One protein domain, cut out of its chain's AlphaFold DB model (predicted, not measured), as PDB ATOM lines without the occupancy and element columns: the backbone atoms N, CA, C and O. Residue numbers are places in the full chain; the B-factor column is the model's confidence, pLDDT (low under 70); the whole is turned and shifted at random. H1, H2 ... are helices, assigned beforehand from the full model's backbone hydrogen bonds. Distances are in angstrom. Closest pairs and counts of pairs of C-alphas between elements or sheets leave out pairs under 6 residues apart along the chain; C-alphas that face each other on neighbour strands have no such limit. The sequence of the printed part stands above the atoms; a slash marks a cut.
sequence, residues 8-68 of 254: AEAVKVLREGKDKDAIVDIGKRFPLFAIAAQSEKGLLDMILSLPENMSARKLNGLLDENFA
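This is residues 8 to 68 of the 254 residues of an uncharacterized protein of Bacteroidales bacterium (UniProt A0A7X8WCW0). What shape does the backbone make? Three short helices, H1, H2 and H3, make a small cluster with their centres in a triangle; H4 leads away from H3, and H5 sticks out at the far end as a separate arm that touches no helix, the whole outlining an open U. What is it made of? The printed part has 61 residues with five named helices, in the order H1, H2, H3, H4, H5, and no named strand; the class is all helix. How tightly is it folded? It is loose, with a radius of gyration of the C-alphas of 13.1 A and spans of 36 by 25 by 18 A.

What does the first helix meet? H1, residues 8 to 16, touches H2, residues 20 to 29, at a steep tilt of 49 degrees, opposite ways; their closest C-alphas, those of Leu 14 and Ile 23, are 5.7 A apart. H1 also touches H3, residues 31 to 38, at a steep tilt of 63 degrees, the same way, with the C-alphas of Val 11 and Ala 37 closest at 5.8 A. Which helix is the hub? It is H3, which touches three helices. H2 and H3 touch only at the corner by their link, the C-alphas of Gly 27 and Ala 34 being closest at 5.3 A; H3 and H4, residues 40 to 48, also touch only at the corner by their link, with the C-alphas of Ala 36 and Gly 42 closest at 3.8 A. What of the last helix and the backbones? H5, residues 56 to 67, is apart from H1, H2, H3 and H4. In H1, H2, H3, H4 and H5 every O i to N i+4 pair is within hydrogen-bond range.

Where does the first helix lie? H1 begins at C-alpha 8, (-40.844, -24.909, -5.146), and measures 12.0 A from first to last C-alpha. How long are the others? H2 measures 14.2 A, H3 11.0 A, H4 12.4 A and H5 15.5 A. Where does the last one end? H5 ends at C-alpha 67, (-40.260, -32.121, 4.178).

How far does it reach? The two C-alphas farthest apart, those of Asp 21 and Arg 57, are 36.3 A apart. Which stretches stand free? Residues 16 to 21, residues 48 to 58 and residues 60 to 68 stand free. How are the helices linked? The links H1 to H2, H2 to H3 and H3 to H4 are tight, H4 to H5 is short with 7 residues, and the printed part has no cut. Where is confidence low? Residues 66 to 68 are under 70, while the mean pLDDT of the printed part is 81.1.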
ATOM      1  N   ALA A   8     -41.838 -24.752  -6.205       80.50
ATOM      2  CA  ALA A   8     -40.844 -24.909  -5.146       80.50
ATOM      3  C   ALA A   8     -39.417 -24.568  -5.616       80.50
ATOM      4  O   ALA A   8     -38.691 -23.874  -4.909       80.50
ATOM      5  N   GLU A   9     -39.014 -25.012  -6.811       82.38
ATOM      6  CA  GLU A   9     -37.708 -24.660  -7.390       82.38
ATOM      7  C   GLU A   9     -37.630 -23.176  -7.744       82.38
ATOM      8  O   GLU A   9     -36.612 -22.543  -7.485       82.38
ATOM      9  N   ALA A  10     -38.708 -22.596  -8.283       83.00
ATOM     10  CA  ALA A  10     -38.755 -21.178  -8.612       83.00
ATOM     11  C   ALA A  10     -38.607 -20.295  -7.361       83.00
ATOM     12  O   ALA A  10     -37.815 -19.358  -7.384       83.00
ATOM     13  N   VAL A  11     -39.295 -20.610  -6.254       83.62
ATOM     14  CA  VAL A  11     -39.119 -19.889  -4.975       83.62
ATOM     15  C   VAL A  11     -37.689 -20.034  -4.450       83.62
ATOM     16  O   VAL A  11     -37.105 -19.037  -4.030       83.62
ATOM     17  N   LYS A  12     -37.097 -21.236  -4.517       83.94
ATOM     18  CA  LYS A  12     -35.699 -21.463  -4.111       83.94
ATOM     19  C   LYS A  12     -34.726 -20.636  -4.946       83.94
ATOM     20  O   LYS A  12     -33.951 -19.882  -4.379       83.94
ATOM     21  N   VAL A  13     -34.809 -20.687  -6.276       85.50
ATOM     22  CA  VAL A  13     -33.926 -19.917  -7.172       85.50
ATOM     23  C   VAL A  13     -34.075 -18.405  -6.973       85.50
ATOM     24  O   VAL A  13     -33.072 -17.692  -6.976       85.50
ATOM     25  N   LEU A  14     -35.300 -17.911  -6.761       84.75
ATOM     26  CA  LEU A  14     -35.553 -16.494  -6.486       84.75
ATOM     27  C   LEU A  14     -34.986 -16.050  -5.127       84.75
ATOM     28  O   LEU A  14     -34.322 -15.017  -5.074       84.75
ATOM     29  N   ARG A  15     -35.185 -16.828  -4.051       80.88
ATOM     30  CA  ARG A  15     -34.656 -16.494  -2.713       80.88
ATOM     31  C   ARG A  15     -33.155 -16.738  -2.557       80.88
ATOM     32  O   ARG A  15     -32.503 -15.987  -1.846       80.88
ATOM     33  N   GLU A  16     -32.593 -17.758  -3.202       84.19
ATOM     34  CA  GLU A  16     -31.156 -18.048  -3.127       84.19
ATOM     35  C   GLU A  16     -30.305 -17.063  -3.941       84.19
ATOM     36  O   GLU A  16     -29.109 -16.951  -3.682       84.19
ATOM     37  N   GLY A  17     -30.873 -16.366  -4.932       77.75
ATOM     38  CA  GLY A  17     -30.228 -15.237  -5.623       77.75
ATOM     39  C   GLY A  17     -29.039 -15.573  -6.544       77.75
ATOM     40  O   GLY A  17     -28.562 -14.701  -7.273       77.75
ATOM     41  N   LYS A  18     -28.550 -16.822  -6.533       78.50
ATOM     42  CA  LYS A  18     -27.308 -17.256  -7.206       78.50
ATOM     43  C   LYS A  18     -27.415 -17.233  -8.735       78.50
ATOM     44  O   LYS A  18     -26.549 -16.671  -9.407       78.50
ATOM     45  N   ASP A  19     -28.488 -17.797  -9.290       82.31
ATOM     46  CA  ASP A  19     -28.633 -18.013 -10.735       82.31
ATOM     47  C   ASP A  19     -29.391 -16.872 -11.424       82.31
ATOM     48  O   ASP A  19     -30.577 -16.971 -11.748       82.31
ATOM     49  N   LYS A  20     -28.681 -15.773 -11.698       81.00
ATOM     50  CA  LYS A  20     -29.247 -14.552 -12.307       81.00
ATOM     51  C   LYS A  20     -29.994 -14.808 -13.623       81.00
ATOM     52  O   LYS A  20     -31.049 -14.218 -13.840       81.00
ATOM     53  N   ASP A  21     -29.507 -15.713 -14.472       84.25
ATOM     54  CA  ASP A  21     -30.189 -16.076 -15.725       84.25
ATOM     55  C   ASP A  21     -31.506 -16.832 -15.482       84.25
ATOM     56  O   ASP A  21     -32.488 -16.609 -16.193       84.25
ATOM     57  N   ALA A  22     -31.558 -17.684 -14.454       83.69
ATOM     58  CA  ALA A  22     -32.767 -18.402 -14.060       83.69
ATOM     59  C   ALA A  22     -33.792 -17.461 -13.409       83.69
ATOM     60  O   ALA A  22     -34.965 -17.491 -13.774       83.69
ATOM     61  N   ILE A  23     -33.344 -16.555 -12.535       84.75
ATOM     62  CA  ILE A  23     -34.157 -15.482 -11.938       84.75
ATOM     63  C   ILE A  23     -34.779 -14.604 -13.032       84.75
ATOM     64  O   ILE A  23     -35.979 -14.330 -13.008       84.75
ATOM     65  N   VAL A  24     -33.992 -14.208 -14.037       86.81
ATOM     66  CA  VAL A  24     -34.471 -13.423 -15.183       86.81
ATOM     67  C   VAL A  24     -35.455 -14.215 -16.053       86.81
ATOM     68  O   VAL A  24     -36.407 -13.628 -16.569       86.81
ATOM     69  N   ASP A  25     -35.271 -15.524 -16.226       87.62
ATOM     70  CA  ASP A  25     -36.202 -16.382 -16.969       87.62
ATOM     71  C   ASP A  25     -37.535 -16.579 -16.223       87.62
ATOM     72  O   ASP A  25     -38.605 -16.419 -16.815       87.62
ATOM     73  N   ILE A  26     -37.483 -16.838 -14.910       88.00
ATOM     74  CA  ILE A  26     -38.654 -16.949 -14.028       88.00
ATOM     75  C   ILE A  26     -39.408 -15.616 -13.983       88.00
ATOM     76  O   ILE A  26     -40.610 -15.596 -14.236       88.00
ATOM     77  N   GLY A  27     -38.719 -14.492 -13.762       85.38
ATOM     78  CA  GLY A  27     -39.327 -13.158 -13.730       85.38
ATOM     79  C   GLY A  27     -39.966 -12.736 -15.059       85.38
ATOM     80  O   GLY A  27     -40.973 -12.031 -15.059       85.38
ATOM     81  N   LYS A  28     -39.439 -13.205 -16.200       89.38
ATOM     82  CA  LYS A  28     -40.034 -12.970 -17.529       89.38
ATOM     83  C   LYS A  28     -41.234 -13.869 -17.826       89.38
ATOM     84  O   LYS A  28     -42.161 -13.416 -18.492       89.38
ATOM     85  N   ARG A  29     -41.218 -15.136 -17.393       88.25
ATOM     86  CA  ARG A  29     -42.299 -16.105 -17.667       88.25
ATOM     87  C   ARG A  29     -43.448 -16.026 -16.664       88.25
ATOM     88  O   ARG A  29     -44.597 -16.210 -17.047       88.25
ATOM     89  N   PHE A  30     -43.138 -15.741 -15.405       87.06
ATOM     90  CA  PHE A  30     -44.074 -15.754 -14.285       87.06
ATOM     91  C   PHE A  30     -43.913 -14.478 -13.429       87.06
ATOM     92  O   PHE A  30     -43.556 -14.565 -12.255       87.06
ATOM     93  N   PRO A  31     -44.168 -13.275 -13.981       86.62
ATOM     94  CA  PRO A  31     -43.884 -12.007 -13.298       86.62
ATOM     95  C   PRO A  31     -44.642 -11.850 -11.974       86.62
ATOM     96  O   PRO A  31     -44.051 -11.450 -10.976       86.62
ATOM     97  N   LEU A  32     -45.926 -12.229 -11.933       87.12
ATOM     98  CA  LEU A  32     -46.718 -12.215 -10.696       87.12
ATOM     99  C   LEU A  32     -46.170 -13.198  -9.656       87.12
ATOM    100  O   LEU A  32     -46.101 -12.863  -8.479       87.12
ATOM    101  N   PHE A  33     -45.726 -14.382 -10.095       86.81
ATOM    102  CA  PHE A  33     -45.124 -15.374  -9.209       86.81
ATOM    103  C   PHE A  33     -43.811 -14.861  -8.612       86.81
ATOM    104  O   PHE A  33     -43.596 -14.990  -7.415       86.81
ATOM    105  N   ALA A  34     -42.956 -14.237  -9.426       85.44
ATOM    106  CA  ALA A  34     -41.679 -13.702  -8.968       85.44
ATOM    107  C   ALA A  34     -41.848 -12.567  -7.942       85.44
ATOM    108  O   ALA A  34     -41.166 -12.564  -6.923       85.44
ATOM    109  N   ILE A  35     -42.795 -11.649  -8.172       85.81
ATOM    110  CA  ILE A  35     -43.118 -10.568  -7.224       85.81
ATOM    111  C   ILE A  35     -43.688 -11.142  -5.920       85.81
ATOM    112  O   ILE A  35     -43.276 -10.748  -4.829       85.81
ATOM    113  N   ALA A  36     -44.619 -12.092  -6.020       83.44
ATOM    114  CA  ALA A  36     -45.264 -12.677  -4.853       83.44
ATOM    115  C   ALA A  36     -44.317 -13.582  -4.038       83.44
ATOM    116  O   ALA A  36     -44.370 -13.553  -2.817       83.44
ATOM    117  N   ALA A  37     -43.397 -14.317  -4.673       82.69
ATOM    118  CA  ALA A  37     -42.416 -15.169  -3.988       82.69
ATOM    119  C   ALA A  37     -41.374 -14.375  -3.173       82.69
ATOM    120  O   ALA A  37     -40.808 -14.902  -2.211       82.69
ATOM    121  N   GLN A  38     -41.124 -13.118  -3.555       81.31
ATOM    122  CA  GLN A  38     -40.147 -12.244  -2.905       81.31
ATOM    123  C   GLN A  38     -40.648 -11.666  -1.573       81.31
ATOM    124  O   GLN A  38     -39.838 -11.282  -0.735       81.31
ATOM    125  N   SER A  39     -41.967 -11.611  -1.355       81.81
ATOM    126  CA  SER A  39     -42.574 -11.038  -0.147       81.81
ATOM    127  C   SER A  39     -43.378 -12.079   0.623       81.81
ATOM    128  O   SER A  39     -44.054 -12.921   0.039       81.81
ATOM    129  N   GLU A  40     -43.352 -12.018   1.951       74.81
ATOM    130  CA  GLU A  40     -44.107 -12.964   2.787       74.81
ATOM    131  C   GLU A  40     -45.617 -12.812   2.576       74.81
ATOM    132  O   GLU A  40     -46.332 -13.800   2.425       74.81
ATOM    133  N   LYS A  41     -46.080 -11.565   2.431       78.81
ATOM    134  CA  LYS A  41     -47.461 -11.242   2.057       78.81
ATOM    135  C   LYS A  41     -47.853 -11.828   0.696       78.81
ATOM    136  O   LYS A  41     -48.925 -12.408   0.579       78.81
ATOM    137  N   GLY A  42     -46.982 -11.741  -0.310       79.50
ATOM    138  CA  GLY A  42     -47.235 -12.347  -1.617       79.50
ATOM    139  C   GLY A  42     -47.272 -13.878  -1.571       79.50
ATOM    140  O   GLY A  42     -48.065 -14.497  -2.276       79.50
ATOM    141  N   LEU A  43     -46.471 -14.501  -0.705       77.75
ATOM    142  CA  LEU A  43     -46.488 -15.948  -0.499       77.75
ATOM    143  C   LEU A  43     -47.765 -16.408   0.230       77.75
ATOM    144  O   LEU A  43     -48.309 -17.461  -0.100       77.75
ATOM    145  N   LEU A  44     -48.306 -15.589   1.140       79.00
ATOM    146  CA  LEU A  44     -49.645 -15.783   1.708       79.00
ATOM    147  C   LEU A  44     -50.743 -15.630   0.644       79.00
ATOM    148  O   LEU A  44     -51.616 -16.490   0.565       79.00
ATOM    149  N   ASP A  45     -50.672 -14.614  -0.221       80.75
ATOM    150  CA  ASP A  45     -51.623 -14.440  -1.331       80.75
ATOM    151  C   ASP A  45     -51.572 -15.624  -2.320       80.75
ATOM    152  O   ASP A  45     -52.613 -16.059  -2.816       80.75
ATOM    153  N   MET A  46     -50.397 -16.234  -2.552       81.50
ATOM    154  CA  MET A  46     -50.306 -17.500  -3.298       81.50
ATOM    155  C   MET A  46     -51.057 -18.638  -2.599       81.50
ATOM    156  O   MET A  46     -51.784 -19.375  -3.265       81.50
ATOM    157  N   ILE A  47     -50.900 -18.789  -1.281       79.75
ATOM    158  CA  ILE A  47     -51.579 -19.833  -0.498       79.75
ATOM    159  C   ILE A  47     -53.099 -19.604  -0.494       79.75
ATOM    160  O   ILE A  47     -53.854 -20.559  -0.655       79.75
ATOM    161  N   LEU A  48     -53.552 -18.352  -0.390       82.75
ATOM    162  CA  LEU A  48     -54.966 -17.970  -0.498       82.75
ATOM    163  C   LEU A  48     -55.533 -18.173  -1.913       82.75
ATOM    164  O   LEU A  48     -56.725 -18.427  -2.057       82.75
ATOM    165  N   SER A  49     -54.693 -18.109  -2.951       83.50
ATOM    166  CA  SER A  49     -55.082 -18.418  -4.336       83.50
ATOM    167  C   SER A  49     -55.171 -19.919  -4.651       83.50
ATOM    168  O   SER A  49     -55.571 -20.292  -5.759       83.50
ATOM    169  N   LEU A  50     -54.801 -20.799  -3.709       82.25
ATOM    170  CA  LEU A  50     -54.970 -22.239  -3.884       82.25
ATOM    171  C   LEU A  50     -56.466 -22.598  -3.959       82.25
ATOM    172  O   LEU A  50     -57.287 -21.974  -3.288       82.25
ATOM    173  N   PRO A  51     -56.847 -23.630  -4.735       84.50
ATOM    174  CA  PRO A  51     -58.242 -24.045  -4.838       84.50
ATOM    175  C   PRO A  51     -58.856 -24.357  -3.467       84.50
ATOM    176  O   PRO A  51     -58.293 -25.139  -2.706       84.50
ATOM    177  N   GLU A  52     -60.059 -23.845  -3.189       72.94
ATOM    178  CA  GLU A  52     -60.762 -24.000  -1.896       72.94
ATOM    179  C   GLU A  52     -60.983 -25.468  -1.462       72.94
ATOM    180  O   GLU A  52     -61.251 -25.763  -0.297       72.94
ATOM    181  N   ASN A  53     -60.844 -26.428  -2.385       72.88
ATOM    182  CA  ASN A  53     -60.910 -27.862  -2.094       72.88
ATOM    183  C   ASN A  53     -59.598 -28.453  -1.515       72.88
ATOM    184  O   ASN A  53     -59.581 -29.628  -1.108       72.88
ATOM    185  N   MET A  54     -58.517 -27.669  -1.449       79.00
ATOM    186  CA  MET A  54     -57.258 -27.983  -0.770       79.00
ATOM    187  C   MET A  54     -57.350 -27.593   0.705       79.00
ATOM    188  O   MET A  54     -56.950 -26.511   1.119       79.00
ATOM    189  N   SER A  55     -57.873 -28.502   1.528       79.44
ATOM    190  CA  SER A  55     -57.901 -28.286   2.974       79.44
ATOM    191  C   SER A  55     -56.493 -28.288   3.577       79.44
ATOM    192  O   SER A  55     -55.607 -29.007   3.110       79.44
ATOM    193  N   ALA A  56     -56.317 -27.569   4.690       79.12
ATOM    194  CA  ALA A  56     -55.054 -27.517   5.428       79.12
ATOM    195  C   ALA A  56     -54.481 -28.910   5.763       79.12
ATOM    196  O   ALA A  56     -53.273 -29.077   5.753       79.12
ATOM    197  N   ARG A  57     -55.318 -29.942   5.965       81.69
ATOM    198  CA  ARG A  57     -54.850 -31.333   6.162       81.69
ATOM    199  C   ARG A  57     -54.206 -31.949   4.917       81.69
ATOM    200  O   ARG A  57     -53.256 -32.709   5.053       81.69
ATOM    201  N   LYS A  58     -54.723 -31.650   3.719       82.38
ATOM    202  CA  LYS A  58     -54.118 -32.102   2.454       82.38
ATOM    203  C   LYS A  58     -52.812 -31.365   2.195       82.38
ATOM    204  O   LYS A  58     -51.854 -31.991   1.768       82.38
ATOM    205  N   LEU A  59     -52.781 -30.059   2.478       81.50
ATOM    206  CA  LEU A  59     -51.550 -29.275   2.413       81.50
ATOM    207  C   LEU A  59     -50.522 -29.792   3.419       81.50
ATOM    208  O   LEU A  59     -49.397 -30.026   3.012       81.50
ATOM    209  N   ASN A  60     -50.904 -30.076   4.669       80.75
ATOM    210  CA  ASN A  60     -49.998 -30.647   5.668       80.75
ATOM    211  C   ASN A  60     -49.429 -31.988   5.202       80.75
ATOM    212  O   ASN A  60     -48.222 -32.121   5.184       80.75
ATOM    213  N   GLY A  61     -50.260 -32.922   4.720       85.69
ATOM    214  CA  GLY A  61     -49.760 -34.188   4.168       85.69
ATOM    215  C   GLY A  61     -48.799 -33.992   2.988       85.69
ATOM    216  O   GLY A  61     -47.756 -34.631   2.934       85.69
ATOM    217  N   LEU A  62     -49.097 -33.051   2.083       78.62
ATOM    218  CA  LEU A  62     -48.215 -32.725   0.960       78.62
ATOM    219  C   LEU A  62     -46.910 -32.045   1.418       78.62
ATOM    220  O   LEU A  62     -45.867 -32.246   0.803       78.62
ATOM    221  N   LEU A  63     -46.953 -31.229   2.473       79.38
ATOM    222  CA  LEU A  63     -45.771 -30.621   3.079       79.38
ATOM    223  C   LEU A  63     -44.949 -31.683   3.813       79.38
ATOM    224  O   LEU A  63     -43.765 -31.783   3.531       79.38
ATOM    225  N   ASP A  64     -45.559 -32.516   4.654       79.75
ATOM    226  CA  ASP A  64     -44.915 -33.622   5.371       79.75
ATOM    227  C   ASP A  64     -44.204 -34.569   4.390       79.75
ATOM    228  O   ASP A  64     -43.043 -34.904   4.594       79.75
ATOM    229  N   GLU A  65     -44.842 -34.940   3.273       76.31
ATOM    230  CA  GLU A  65     -44.234 -35.775   2.223       76.31
ATOM    231  C   GLU A  65     -43.017 -35.112   1.549       76.31
ATOM    232  O   GLU A  65     -42.054 -35.802   1.211       76.31
ATOM    233  N   ASN A  66     -43.017 -33.785   1.380       67.50
ATOM    234  CA  ASN A  66     -41.904 -33.038   0.777       67.50
ATOM    235  C   ASN A  66     -40.822 -32.601   1.792       67.50
ATOM    236  O   ASN A  66     -39.673 -32.384   1.402       67.50
ATOM    237  N   PHE A  67     -41.161 -32.485   3.078       53.28
ATOM    238  CA  PHE A  67     -40.260 -32.121   4.178       53.28
ATOM    239  C   PHE A  67     -39.729 -33.332   4.957       53.28
ATOM    240  O   PHE A  67     -38.743 -33.186   5.670       53.28
ATOM    241  N   ALA A  68     -40.264 -34.543   4.764       54.75
ATOM    242  CA  ALA A  68     -39.725 -35.780   5.345       54.75
ATOM    243  C   ALA A  68     -38.268 -36.092   4.927       54.75
ATOM    244  O   ALA A  68     -37.632 -36.960   5.520       54.75
TER     245      ALA A  68